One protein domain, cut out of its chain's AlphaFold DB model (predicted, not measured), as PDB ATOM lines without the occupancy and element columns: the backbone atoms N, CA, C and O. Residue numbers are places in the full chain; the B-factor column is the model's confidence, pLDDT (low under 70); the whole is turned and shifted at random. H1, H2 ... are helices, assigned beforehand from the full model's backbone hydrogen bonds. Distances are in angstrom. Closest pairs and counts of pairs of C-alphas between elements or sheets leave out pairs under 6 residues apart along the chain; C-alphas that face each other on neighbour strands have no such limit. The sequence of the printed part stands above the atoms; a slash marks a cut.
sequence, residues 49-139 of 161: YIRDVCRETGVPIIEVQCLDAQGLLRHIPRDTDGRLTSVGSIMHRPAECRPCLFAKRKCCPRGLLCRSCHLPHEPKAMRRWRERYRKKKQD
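AT A GLANCE: This is residues 49 to 139 of the 161 residues of the protein "Hypothetical protein" of Pyrodinium bahamense (UniProt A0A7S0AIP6). Little regular structure is present: a long looping stretch, residues 70 to 122, makes the middle, with two short helices, H1 and H2, together at one end and a longer helix, H3, at the other. Residues 131 to 139 of H3 stick out. The printed part has 91 residues, with three named helices in the order H1, H2, H3 and no named strand; the class is all helix, though the helices hold only 35 residues. It is only just compact, close to loose, with a radius of gyration of the C-alphas of 14.2 A, and elongated, spanning 43 by 28 by 22 A.

IN THESE COORDINATES: H1, residues 49 to 57, begins at C-alpha 49 (-6.958, -29.425, -3.314). H2 is residues 61 to 69. H3, residues 123 to 139, is 24.9 A long and ends at C-alpha 139 (-6.818, 0.800, -37.098).

HOW THE PARTS SIT: H1 and H2 touch; their closest C-alphas, of Cys 54 and Ile 61, are 5.9 A apart. They run opposite ways at a steep tilt of 55 degrees. H3 is apart from both. In H1, H2 and H3 every O i to N i+4 pair is within hydrogen-bond range.

THE WHOLE: The C-alphas farthest apart, of Tyr 49 and Asp 139, are 45.3 A apart. The printed part has no cut. The link from H1 to H2 is tight; that from H2 to H3, 53 residues, is long. The pLDDT is under 70 at residues 123 to 126 and 138 to 139.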
ATOM      1  N   TYR A  49      -6.354 -30.002  -2.118       93.19
ATOM      2  CA  TYR A  49      -6.958 -29.425  -3.314       93.19
ATOM      3  C   TYR A  49      -5.936 -28.733  -4.228       93.19
ATOM      4  O   TYR A  49      -5.913 -28.998  -5.429       93.19
ATOM      5  N   ILE A  50      -5.040 -27.900  -3.683       94.81
ATOM      6  CA  ILE A  50      -3.989 -27.236  -4.474       94.81
ATOM      7  C   ILE A  50      -3.078 -28.276  -5.137       94.81
ATOM      8  O   ILE A  50      -2.748 -28.141  -6.318       94.81
ATOM      9  N   ARG A  51      -2.699 -29.342  -4.419       95.19
ATOM     10  CA  ARG A  51      -1.847 -30.409  -4.977       95.19
ATOM     11  C   ARG A  51      -2.536 -31.149  -6.122       95.19
ATOM     12  O   ARG A  51      -1.888 -31.429  -7.132       95.19
ATOM     13  N   ASP A  52      -3.828 -31.427  -5.987       95.38
ATOM     14  CA  ASP A  52      -4.616 -32.077  -7.034       95.38
ATOM     15  C   ASP A  52      -4.718 -31.207  -8.285       95.38
ATOM     16  O   ASP A  52      -4.490 -31.695  -9.393       95.38
ATOM     17  N   VAL A  53      -4.949 -29.901  -8.120       95.94
ATOM     18  CA  VAL A  53      -4.952 -28.950  -9.241       95.94
ATOM     19  C   VAL A  53      -3.593 -28.918  -9.941       95.94
ATOM     20  O   VAL A  53      -3.542 -28.932 -11.174       95.94
ATOM     21  N   CYS A  54      -2.486 -28.919  -9.194       95.62
ATOM     22  CA  CYS A  54      -1.143 -28.953  -9.782       95.62
ATOM     23  C   CYS A  54      -0.933 -30.222 -10.613       95.62
ATOM     24  O   CYS A  54      -0.405 -30.160 -11.722       95.62
ATOM     25  N   ARG A  55      -1.390 -31.374 -10.106       95.88
ATOM     26  CA  ARG A  55      -1.296 -32.658 -10.808       95.88
ATOM     27  C   ARG A  55      -2.175 -32.696 -12.060       95.88
ATOM     28  O   ARG A  55      -1.739 -33.209 -13.083       95.88
ATOM     29  N   GLU A  56      -3.391 -32.157 -11.982       94.88
ATOM     30  CA  GLU A  56      -4.344 -32.118 -13.098       94.88
ATOM     31  C   GLU A  56      -3.856 -31.199 -14.228       94.88
ATOM     32  O   GLU A  56      -3.947 -31.541 -15.406       94.88
ATOM     33  N   THR A  57      -3.341 -30.021 -13.871       93.94
ATOM     34  CA  THR A  57      -3.056 -28.945 -14.832       93.94
ATOM     35  C   THR A  57      -1.588 -28.852 -15.247       93.94
ATOM     36  O   THR A  57      -1.286 -28.214 -16.256       93.94
ATOM     37  N   GLY A  58      -0.678 -29.470 -14.488       94.94
ATOM     38  CA  GLY A  58       0.772 -29.369 -14.684       94.94
ATOM     39  C   GLY A  58       1.351 -27.987 -14.360       94.94
ATOM     40  O   GLY A  58       2.505 -27.713 -14.681       94.94
ATOM     41  N   VAL A  59       0.549 -27.106 -13.760       94.62
ATOM     42  CA  VAL A  59       0.945 -25.754 -13.367       94.62
ATOM     43  C   VAL A  59       1.756 -25.823 -12.064       94.62
ATOM     44  O   VAL A  59       1.371 -26.572 -11.161       94.62
ATOM     45  N   PRO A  60       2.873 -25.078 -11.940       95.62
ATOM     46  CA  PRO A  60       3.666 -25.032 -10.716       95.62
ATOM     47  C   PRO A  60       2.833 -24.661  -9.486       95.62
ATOM     48  O   PRO A  60       1.962 -23.796  -9.549       95.62
ATOM     49  N   ILE A  61       3.161 -25.263  -8.342       95.06
ATOM     50  CA  ILE A  61       2.400 -25.080  -7.098       95.06
ATOM     51  C   ILE A  61       2.285 -23.623  -6.662       95.06
ATOM     52  O   ILE A  61       1.211 -23.199  -6.252       95.06
ATOM     53  N   ILE A  62       3.354 -22.848  -6.852       93.94
ATOM     54  CA  ILE A  62       3.401 -21.423  -6.522       93.94
ATOM     55  C   ILE A  62       2.345 -20.656  -7.325       93.94
ATOM     56  O   ILE A  62       1.629 -19.825  -6.780       93.94
ATOM     57  N   GLU A  63       2.188 -20.965  -8.614       95.44
ATOM     58  CA  GLU A  63       1.200 -20.292  -9.460       95.44
ATOM     59  C   GLU A  63      -0.234 -20.644  -9.041       95.44
ATOM     60  O   GLU A  63      -1.102 -19.772  -9.023       95.44
ATOM     61  N   VAL A  64      -0.486 -21.901  -8.656       95.50
ATOM     62  CA  VAL A  64      -1.801 -22.331  -8.153       95.50
ATOM     63  C   VAL A  64      -2.107 -21.710  -6.788       95.50
ATOM     64  O   VAL A  64      -3.225 -21.243  -6.584       95.50
ATOM     65  N   GLN A  65      -1.128 -21.632  -5.881       94.12
ATOM     66  CA  GLN A  65      -1.269 -20.939  -4.595       94.12
ATOM     67  C   GLN A  65      -1.604 -19.461  -4.793       94.12
ATOM     68  O   GLN A  65      -2.537 -18.963  -4.174       94.12
ATOM     69  N   CYS A  66      -0.918 -18.773  -5.711       93.62
ATOM     70  CA  CYS A  66      -1.228 -17.383  -6.046       93.62
ATOM     71  C   CYS A  66      -2.670 -17.210  -6.552       93.62
ATOM     72  O   CYS A  66      -3.299 -16.195  -6.257       93.62
ATOM     73  N   LEU A  67      -3.206 -18.173  -7.312       94.00
ATOM     74  CA  LEU A  67      -4.606 -18.142  -7.751       94.00
ATOM     75  C   LEU A  67      -5.595 -18.391  -6.609       94.00
ATOM     76  O   LEU A  67      -6.671 -17.792  -6.611       94.00
ATOM     77  N   ASP A  68      -5.268 -19.293  -5.683       94.25
ATOM     78  CA  ASP A  68      -6.124 -19.613  -4.537       94.25
ATOM     79  C   ASP A  68      -6.148 -18.467  -3.520       94.25
ATOM     80  O   ASP A  68      -7.226 -18.065  -3.094       94.25
ATOM     81  N   ALA A  69      -4.995 -17.848  -3.250       92.00
ATOM     82  CA  ALA A  69      -4.879 -16.648  -2.419       92.00
ATOM     83  C   ALA A  69      -5.685 -15.463  -2.983       92.00
ATOM     84  O   ALA A  69      -6.263 -14.680  -2.239       92.00
ATOM     85  N   GLN A  70      -5.793 -15.355  -4.313       93.31
ATOM     86  CA  GLN A  70      -6.669 -14.377  -4.976       93.31
ATOM     87  C   GLN A  70      -8.156 -14.789  -4.979       93.31
ATOM     88  O   GLN A  70      -8.988 -14.085  -5.550       93.31
ATOM     89  N   GLY A  71      -8.501 -15.959  -4.437       93.56
ATOM     90  CA  GLY A  71      -9.848 -16.535  -4.468       93.56
ATOM     91  C   GLY A  71     -10.311 -16.987  -5.856       93.56
ATOM     92  O   GLY A  71     -11.437 -17.454  -6.017       93.56
ATOM     93  N   LEU A  72      -9.469 -16.878  -6.887       94.56
ATOM     94  CA  LEU A  72      -9.859 -17.137  -8.273       94.56
ATOM     95  C   LEU A  72     -10.007 -18.625  -8.563       94.56
ATOM     96  O   LEU A  72     -10.854 -18.999  -9.373       94.56
ATOM     97  N   LEU A  73      -9.201 -19.472  -7.916       94.75
ATOM     98  CA  LEU A  73      -9.121 -20.901  -8.222       94.75
ATOM     99  C   LEU A  73     -10.488 -21.601  -8.135       94.75
ATOM    100  O   LEU A  73     -10.859 -22.361  -9.030       94.75
ATOM    101  N   ARG A  74     -11.283 -21.262  -7.114       93.94
ATOM    102  CA  ARG A  74     -12.624 -21.824  -6.870       93.94
ATOM    103  C   ARG A  74     -13.676 -21.364  -7.880       93.94
ATOM    104  O   ARG A  74     -14.701 -22.021  -8.041       93.94
ATOM    105  N   HIS A  75     -13.433 -20.245  -8.557       95.62
ATOM    106  CA  HIS A  75     -14.341 -19.679  -9.552       95.62
ATOM    107  C   HIS A  75     -14.047 -20.152 -10.979       95.62
ATOM    108  O   HIS A  75     -14.816 -19.842 -11.891       95.62
ATOM    109  N   ILE A  76     -12.955 -20.893 -11.200       96.12
ATOM    110  CA  ILE A  76     -12.622 -21.420 -12.524       96.12
ATOM    111  C   ILE A  76     -13.629 -22.520 -12.890       96.12
ATOM    112  O   ILE A  76     -13.678 -23.558 -12.225       96.12
ATOM    113  N   PRO A  77     -14.422 -22.341 -13.965       95.56
ATOM    114  CA  PRO A  77     -15.379 -23.355 -14.372       95.56
ATOM    115  C   PRO A  77     -14.654 -24.594 -14.907       95.56
ATOM    116  O   PRO A  77     -13.579 -24.498 -15.516       95.56
ATOM    117  N   ARG A  78     -15.277 -25.757 -14.716       94.75
ATOM    118  CA  ARG A  78     -14.855 -27.028 -15.315       94.75
ATOM    119  C   ARG A  78     -15.531 -27.232 -16.676       94.75
ATOM    120  O   ARG A  78     -16.610 -26.695 -16.923       94.75
ATOM    121  N   ASP A  79     -14.870 -27.952 -17.575       91.25
ATOM    122  CA  ASP A  79     -15.415 -28.320 -18.883       91.25
ATOM    123  C   ASP A  79     -16.369 -29.529 -18.799       91.25
ATOM    124  O   ASP A  79     -16.675 -30.037 -17.718       91.25
ATOM    125  N   THR A  80     -16.856 -29.997 -19.952       89.19
ATOM    126  CA  THR A  80     -17.738 -31.174 -20.046       89.19
ATOM    127  C   THR A  80     -17.067 -32.474 -19.610       89.19
ATOM    128  O   THR A  80     -17.767 -33.418 -19.258       89.19
ATOM    129  N   ASP A  81     -15.734 -32.525 -19.632       89.12
ATOM    130  CA  ASP A  81     -14.937 -33.670 -19.186       89.12
ATOM    131  C   ASP A  81     -14.603 -33.563 -17.682       89.12
ATOM    132  O   ASP A  81     -13.863 -34.392 -17.151       89.12
ATOM    133  N   GLY A  82     -15.103 -32.531 -16.993       90.81
ATOM    134  CA  GLY A  82     -14.819 -32.260 -15.587       90.81
ATOM    135  C   GLY A  82     -13.439 -31.651 -15.329       90.81
ATOM    136  O   GLY A  82     -13.053 -31.531 -14.166       90.81
ATOM    137  N   ARG A  83     -12.693 -31.241 -16.361       92.38
ATOM    138  CA  ARG A  83     -11.358 -30.645 -16.212       92.38
ATOM    139  C   ARG A  83     -11.432 -29.147 -15.978       92.38
ATOM    140  O   ARG A  83     -12.286 -28.464 -16.546       92.38
ATOM    141  N   LEU A  84     -10.519 -28.610 -15.176       94.50
ATOM    142  CA  LEU A  84     -10.382 -27.168 -14.995       94.50
ATOM    143  C   LEU A  84     -10.053 -26.479 -16.323       94.50
ATOM    144  O   LEU A  84      -9.225 -26.944 -17.107       94.50
ATOM    145  N   THR A  85     -10.718 -25.350 -16.577       95.25
ATOM    146  CA  THR A  85     -10.537 -24.604 -17.825       95.25
ATOM    147  C   THR A  85      -9.386 -23.598 -17.723       95.25
ATOM    148  O   THR A  85      -8.217 -23.964 -17.789       95.25
ATOM    149  N   SER A  86      -9.690 -22.310 -17.623       96.19
ATOM    150  CA  SER A  86      -8.707 -21.243 -17.485       96.19
ATOM    151  C   SER A  86      -9.284 -20.083 -16.689       96.19
ATOM    152  O   SER A  86     -10.501 -19.894 -16.647       96.19
ATOM    153  N   VAL A  87      -8.411 -19.250 -16.122       96.44
ATOM    154  CA  VAL A  87      -8.797 -18.007 -15.431       96.44
ATOM    155  C   VAL A  87      -9.646 -17.105 -16.339       96.44
ATOM    156  O   VAL A  87     -10.625 -16.503 -15.909       96.44
ATOM    157  N   GLY A  88      -9.343 -17.062 -17.641       94.44
ATOM    158  CA  GLY A  88     -10.122 -16.312 -18.627       94.44
ATOM    159  C   GLY A  88     -11.563 -16.799 -18.818       94.44
ATOM    160  O   GLY A  88     -12.373 -16.074 -19.393       94.44
ATOM    161  N   SER A  89     -11.901 -18.006 -18.362       95.00
ATOM    162  CA  SER A  89     -13.268 -18.533 -18.412       95.00
ATOM    163  C   SER A  89     -14.155 -18.045 -17.268       95.00
ATOM    164  O   SER A  89     -15.370 -18.132 -17.406       95.00
ATOM    165  N   ILE A  90     -13.589 -17.496 -16.185       94.88
ATOM    166  CA  ILE A  90     -14.365 -16.980 -15.042       94.88
ATOM    167  C   ILE A  90     -15.318 -15.864 -15.504       94.88
ATOM    168  O   ILE A  90     -16.479 -15.814 -15.117       94.88
ATOM    169  N   MET A  91     -14.849 -14.996 -16.404       88.50
ATOM    170  CA  MET A  91     -15.620 -13.870 -16.952       88.50
ATOM    171  C   MET A  91     -16.376 -14.230 -18.242       88.50
ATOM    172  O   MET A  91     -16.610 -13.370 -19.096       88.50
ATOM    173  N   HIS A  92     -16.727 -15.503 -18.445       89.69
ATOM    174  CA  HIS A  92     -17.424 -15.920 -19.657       89.69
ATOM    175  C   HIS A  92     -18.791 -15.231 -19.787       89.69
ATOM    176  O   HIS A  92     -19.716 -15.473 -19.016       89.69
ATOM    177  N   ARG A  93     -18.931 -14.398 -20.824       85.94
ATOM    178  CA  ARG A  93     -20.201 -13.802 -21.260       85.94
ATOM    179  C   ARG A  93     -20.362 -14.002 -22.769       85.94
ATOM    180  O   ARG A  93     -19.515 -13.498 -23.507       85.94
ATOM    181  N   PRO A  94     -21.420 -14.666 -23.268       79.69
ATOM    182  CA  PRO A  94     -21.525 -15.086 -24.673       79.69
ATOM    183  C   PRO A  94     -21.238 -14.011 -25.739       79.69
ATOM    184  O   PRO A  94     -20.713 -14.328 -26.805       79.69
ATOM    185  N   ALA A  95     -21.549 -12.740 -25.471       77.25
ATOM    186  CA  ALA A  95     -21.357 -11.638 -26.419       77.25
ATOM    187  C   ALA A  95     -20.000 -10.909 -26.308       77.25
ATOM    188  O   ALA A  95     -19.602 -10.213 -27.245       77.25
ATOM    189  N   GLU A  96     -19.289 -11.058 -25.190       82.81
ATOM    190  CA  GLU A  96     -18.074 -10.289 -24.859       82.81
ATOM    191  C   GLU A  96     -16.847 -11.182 -24.611       82.81
ATOM    192  O   GLU A  96     -15.701 -10.724 -24.581       82.81
ATOM    193  N   CYS A  97     -17.078 -12.488 -24.501       89.81
ATOM    194  CA  CYS A  97     -16.051 -13.475 -24.253       89.81
ATOM    195  C   CYS A  97     -14.983 -13.487 -25.358       89.81
ATOM    196  O   CYS A  97     -15.269 -13.409 -26.558       89.81
ATOM    197  N   ARG A  98     -13.723 -13.635 -24.940       88.94
ATOM    198  CA  ARG A  98     -12.568 -13.774 -25.831       88.94
ATOM    199  C   ARG A  98     -12.103 -15.232 -25.820       88.94
ATOM    200  O   ARG A  98     -11.369 -15.616 -24.906       88.94
ATOM    201  N   PRO A  99     -12.513 -16.057 -26.801       91.25
ATOM    202  CA  PRO A  99     -12.126 -17.459 -26.835       91.25
ATOM    203  C   PRO A  99     -10.628 -17.602 -27.119       91.25
ATOM    204  O   PRO A  99     -10.060 -16.909 -27.965       91.25
ATOM    205  N   CYS A 100      -9.982 -18.539 -26.435       92.25
ATOM    206  CA  CYS A 100      -8.599 -18.895 -26.699       92.25
ATOM    207  C   CYS A 100      -8.487 -19.630 -28.040       92.25
ATOM    208  O   CYS A 100      -9.145 -20.643 -28.279       92.25
ATOM    209  N   LEU A 101      -7.593 -19.154 -28.910       89.50
ATOM    210  CA  LEU A 101      -7.331 -19.777 -30.211       89.50
ATOM    211  C   LEU A 101      -6.724 -21.185 -30.086       89.50
ATOM    212  O   LEU A 101      -6.904 -22.011 -30.981       89.50
ATOM    213  N   PHE A 102      -6.032 -21.457 -28.980       91.06
ATOM    214  CA  PHE A 102      -5.308 -22.705 -28.738       91.06
ATOM    215  C   PHE A 102      -6.103 -23.722 -27.908       91.06
ATOM    216  O   PHE A 102      -5.750 -24.901 -27.903       91.06
ATOM    217  N   ALA A 103      -7.207 -23.310 -27.268       89.69
ATOM    218  CA  ALA A 103      -8.029 -24.200 -26.442       89.69
ATOM    219  C   ALA A 103      -8.607 -25.371 -27.249       89.69
ATOM    220  O   ALA A 103      -8.536 -26.516 -26.815       89.69
ATOM    221  N   LYS A 104      -9.072 -25.119 -28.482       84.94
ATOM    222  CA  LYS A 104      -9.631 -26.169 -29.356       84.94
ATOM    223  C   LYS A 104      -8.631 -27.291 -29.676       84.94
ATOM    224  O   LYS A 104      -9.040 -28.413 -29.942       84.94
ATOM    225  N   ARG A 105      -7.331 -26.986 -29.682       86.12
ATOM    226  CA  ARG A 105      -6.256 -27.945 -29.983       86.12
ATOM    227  C   ARG A 105      -5.632 -28.553 -28.723       86.12
ATOM    228  O   ARG A 105      -4.665 -29.290 -28.852       86.12
ATOM    229  N   LYS A 106      -6.148 -28.217 -27.530       84.25
ATOM    230  CA  LYS A 106      -5.601 -28.626 -26.223       84.25
ATOM    231  C   LYS A 106      -4.085 -28.369 -26.094       84.25
ATOM    232  O   LYS A 106      -3.386 -29.101 -25.412       84.25
ATOM    233  N   CYS A 107      -3.579 -27.318 -26.748       90.19
ATOM    234  CA  CYS A 107      -2.151 -26.974 -26.793       90.19
ATOM    235  C   CYS A 107      -1.880 -25.528 -26.351       90.19
ATOM    236  O   CYS A 107      -0.978 -24.860 -26.859       90.19
ATOM    237  N   CYS A 108      -2.706 -24.992 -25.447       93.62
ATOM    238  CA  CYS A 108      -2.490 -23.645 -24.932       93.62
ATOM    239  C   CYS A 108      -1.229 -23.621 -24.054       93.62
ATOM    240  O   CYS A 108      -1.221 -24.300 -23.029       93.62
ATOM    241  N   PRO A 109      -0.211 -22.801 -24.376       92.12
ATOM    242  CA  PRO A 109       1.030 -22.762 -23.600       92.12
ATOM    243  C   PRO A 109       0.837 -22.200 -22.185       92.12
ATOM    244  O   PRO A 109       1.698 -22.377 -21.338       92.12
ATOM    245  N   ARG A 110      -0.279 -21.501 -21.929       93.50
ATOM    246  CA  ARG A 110      -0.591 -20.895 -20.624       93.50
ATOM    247  C   ARG A 110      -1.458 -21.776 -19.722       93.50
ATOM    248  O   ARG A 110      -1.666 -21.401 -18.577       93.50
ATOM    249  N   GLY A 111      -2.017 -22.880 -20.232       93.56
ATOM    250  CA  GLY A 111      -2.867 -23.786 -19.450       93.56
ATOM    251  C   GLY A 111      -3.949 -23.068 -18.627       93.56
ATOM    252  O   GLY A 111      -4.714 -22.262 -19.170       93.56
ATOM    253  N   LEU A 112      -3.966 -23.340 -17.317       95.31
ATOM    254  CA  LEU A 112      -4.891 -22.759 -16.336       95.31
ATOM    255  C   LEU A 112      -4.788 -21.225 -16.258       95.31
ATOM    256  O   LEU A 112      -5.805 -20.542 -16.156       95.31
ATOM    257  N   LEU A 113      -3.582 -20.662 -16.393       95.62
ATOM    258  CA  LEU A 113      -3.319 -19.219 -16.301       95.62
ATOM    259  C   LEU A 113      -3.736 -18.423 -17.545       95.62
ATOM    260  O   LEU A 113      -3.522 -17.209 -17.639       95.62
ATOM    261  N   CYS A 114      -4.310 -19.075 -18.554       95.88
ATOM    262  CA  CYS A 114      -4.729 -18.382 -19.759       95.88
ATOM    263  C   CYS A 114      -5.830 -17.349 -19.453       95.88
ATOM    264  O   CYS A 114      -6.921 -17.686 -19.006       95.88
ATOM    265  N   ARG A 115      -5.576 -16.078 -19.789       94.62
ATOM    266  CA  ARG A 115      -6.551 -14.972 -19.676       94.62
ATOM    267  C   ARG A 115      -7.653 -14.991 -20.745       94.62
ATOM    268  O   ARG A 115      -8.505 -14.109 -20.770       94.62
ATOM    269  N   SER A 116      -7.620 -15.968 -21.647       94.19
ATOM    270  CA  SER A 116      -8.650 -16.183 -22.661       94.19
ATOM    271  C   SER A 116      -9.498 -17.390 -22.289       94.19
ATOM    272  O   SER A 116      -9.015 -18.328 -21.657       94.19
ATOM    273  N   CYS A 117     -10.752 -17.391 -22.722       94.31
ATOM    274  CA  CYS A 117     -11.708 -18.419 -22.344       94.31
ATOM    275  C   CYS A 117     -11.411 -19.757 -23.032       94.31
ATOM    276  O   CYS A 117     -11.206 -19.811 -24.248       94.31
ATOM    277  N   HIS A 118     -11.394 -20.831 -22.247       94.06
ATOM    278  CA  HIS A 118     -11.200 -22.208 -22.713       94.06
ATOM    279  C   HIS A 118     -12.519 -22.978 -22.889       94.06
ATOM    280  O   HIS A 118     -12.494 -24.097 -23.393       94.06
ATOM    281  N   LEU A 119     -13.665 -22.379 -22.544       91.88
ATOM    282  CA  LEU A 119     -14.978 -22.994 -22.753       91.88
ATOM    283  C   LEU A 119     -15.272 -23.237 -24.245       91.88
ATOM    284  O   LEU A 119     -14.764 -22.514 -25.115       91.88
ATOM    285  N   PRO A 120     -16.116 -24.230 -24.570       87.75
ATOM    286  CA  PRO A 120     -16.564 -24.455 -25.938       87.75
ATOM    287  C   PRO A 120     -17.355 -23.243 -26.450       87.75
ATOM    288  O   PRO A 120     -18.257 -22.741 -25.791       87.75
ATOM    289  N   HIS A 121     -17.007 -22.765 -27.646       84.00
ATOM    290  CA  HIS A 121     -17.716 -21.678 -28.327       84.00
ATOM    291  C   HIS A 121     -18.184 -22.137 -29.699       84.00
ATOM    292  O   HIS A 121     -17.459 -22.844 -30.407       84.00
ATOM    293  N   GLU A 122     -19.352 -21.654 -30.126       77.62
ATOM    294  CA  GLU A 122     -19.806 -21.879 -31.491       77.62
ATOM    295  C   GLU A 122     -18.835 -21.268 -32.522       77.62
ATOM    296  O   GLU A 122     -18.328 -20.152 -32.335       77.62
ATOM    297  N   PRO A 123     -18.631 -21.925 -33.681       67.94
ATOM    298  CA  PRO A 123     -17.768 -21.417 -34.751       67.94
ATOM    299  C   PRO A 123     -18.133 -19.997 -35.213       67.94
ATOM    300  O   PRO A 123     -17.255 -19.211 -35.581       67.94
ATOM    301  N   LYS A 124     -19.428 -19.648 -35.165       66.44
ATOM    302  CA  LYS A 124     -19.949 -18.330 -35.559       66.44
ATOM    303  C   LYS A 124     -19.424 -17.207 -34.655       66.44
ATOM    304  O   LYS A 124     -19.052 -16.148 -35.165       66.44
ATOM    305  N   ALA A 125     -19.331 -17.443 -33.345       64.62
ATOM    306  CA  ALA A 125     -18.794 -16.475 -32.385       64.62
ATOM    307  C   ALA A 125     -17.291 -16.239 -32.608       64.62
ATOM    308  O   ALA A 125     -16.820 -15.100 -32.608       64.62
ATOM    309  N   MET A 126     -16.542 -17.303 -32.916       66.81
ATOM    310  CA  MET A 126     -15.106 -17.206 -33.193       66.81
ATOM    311  C   MET A 126     -14.803 -16.420 -34.478       66.81
ATOM    312  O   MET A 126     -13.826 -15.668 -34.515       66.81
ATOM    313  N   ARG A 127     -15.633 -16.551 -35.526       71.44
ATOM    314  CA  ARG A 127     -15.470 -15.785 -36.775       71.44
ATOM    315  C   ARG A 127     -15.608 -14.280 -36.531       71.44
ATOM    316  O   ARG A 127     -14.696 -13.532 -36.876       71.44
ATOM    317  N   ARG A 128     -16.685 -13.865 -35.851       73.44
ATOM    318  CA  ARG A 128     -16.931 -12.456 -35.489       73.44
ATOM    319  C   ARG A 128     -15.789 -11.874 -34.652       73.44
ATOM    320  O   ARG A 128     -15.359 -10.749 -34.891       73.44
ATOM    321  N   TRP A 129     -15.261 -12.640 -33.694       72.00
ATOM    322  CA  TRP A 129     -14.123 -12.200 -32.884       72.00
ATOM    323  C   TRP A 129     -12.850 -11.997 -33.722       72.00
ATOM    324  O   TRP A 129     -12.187 -10.970 -33.585       72.00
ATOM    325  N   ARG A 130     -12.529 -12.924 -34.641       75.00
ATOM    326  CA  ARG A 130     -11.367 -12.779 -35.542       75.00
ATOM    327  C   ARG A 130     -11.491 -11.564 -36.458       75.00
ATOM    328  O   ARG A 130     -10.495 -10.881 -36.676       75.00
ATOM    329  N   GLU A 131     -12.685 -11.297 -36.984       78.44
ATOM    330  CA  GLU A 131     -12.964 -10.106 -37.798       78.44
ATOM    331  C   GLU A 131     -12.705  -8.822 -36.995       78.44
ATOM    332  O   GLU A 131     -11.948  -7.961 -37.443       78.44
ATOM    333  N   ARG A 132     -13.228  -8.735 -35.760       77.62
ATOM    334  CA  ARG A 132     -12.977  -7.595 -34.857       77.62
ATOM    335  C   ARG A 132     -11.492  -7.417 -34.530       77.62
ATOM    336  O   ARG A 132     -10.992  -6.296 -34.572       77.62
ATOM    337  N   TYR A 133     -10.780  -8.502 -34.221       75.88
ATOM    338  CA  TYR A 133      -9.350  -8.446 -33.898       75.88
ATOM    339  C   TYR A 133      -8.500  -7.978 -35.089       75.88
ATOM    340  O   TYR A 133      -7.602  -7.156 -34.919       75.88
ATOM    341  N   ARG A 134      -8.807  -8.453 -36.307       79.94
ATOM    342  CA  ARG A 134      -8.134  -8.011 -37.540       79.94
ATOM    343  C   ARG A 134      -8.331  -6.520 -37.795       79.94
ATOM    344  O   ARG A 134      -7.346  -5.840 -38.061       79.94
ATOM    345  N   LYS A 135      -9.563  -6.026 -37.646       77.50
ATOM    346  CA  LYS A 135      -9.883  -4.604 -37.815       77.50
ATOM    347  C   LYS A 135      -9.100  -3.730 -36.828       77.50
ATOM    348  O   LYS A 135      -8.418  -2.802 -37.235       77.50
ATOM    349  N   LYS A 136      -9.053  -4.122 -35.548       74.75
ATOM    350  CA  LYS A 136      -8.316  -3.382 -34.509       74.75
ATOM    351  C   LYS A 136      -6.804  -3.284 -34.774       74.75
ATOM    352  O   LYS A 136      -6.186  -2.290 -34.412       74.75
ATOM    353  N   LYS A 137      -6.204  -4.298 -35.413       72.50
ATOM    354  CA  LYS A 137      -4.784  -4.280 -35.808       72.50
ATOM    355  C   LYS A 137      -4.516  -3.350 -37.002       72.50
ATOM    356  O   LYS A 137      -3.414  -2.831 -37.109       72.50
ATOM    357  N   GLN A 138      -5.499  -3.160 -37.883       69.62
ATOM    358  CA  GLN A 138      -5.407  -2.229 -39.013       69.62
ATOM    359  C   GLN A 138      -5.584  -0.781 -38.541       69.62
ATOM    360  O   GLN A 138      -4.783   0.071 -38.904       69.62
ATOM    361  N   ASP A 139      -6.545  -0.537 -37.647       65.31
ATOM    362  CA  ASP A 139      -6.818   0.800 -37.098       65.31
ATOM    363  C   ASP A 139      -5.727   1.264 -36.105       65.31
ATOM    364  O   ASP A 139      -5.463   2.454 -35.965       65.31
TER     365      ASP A 139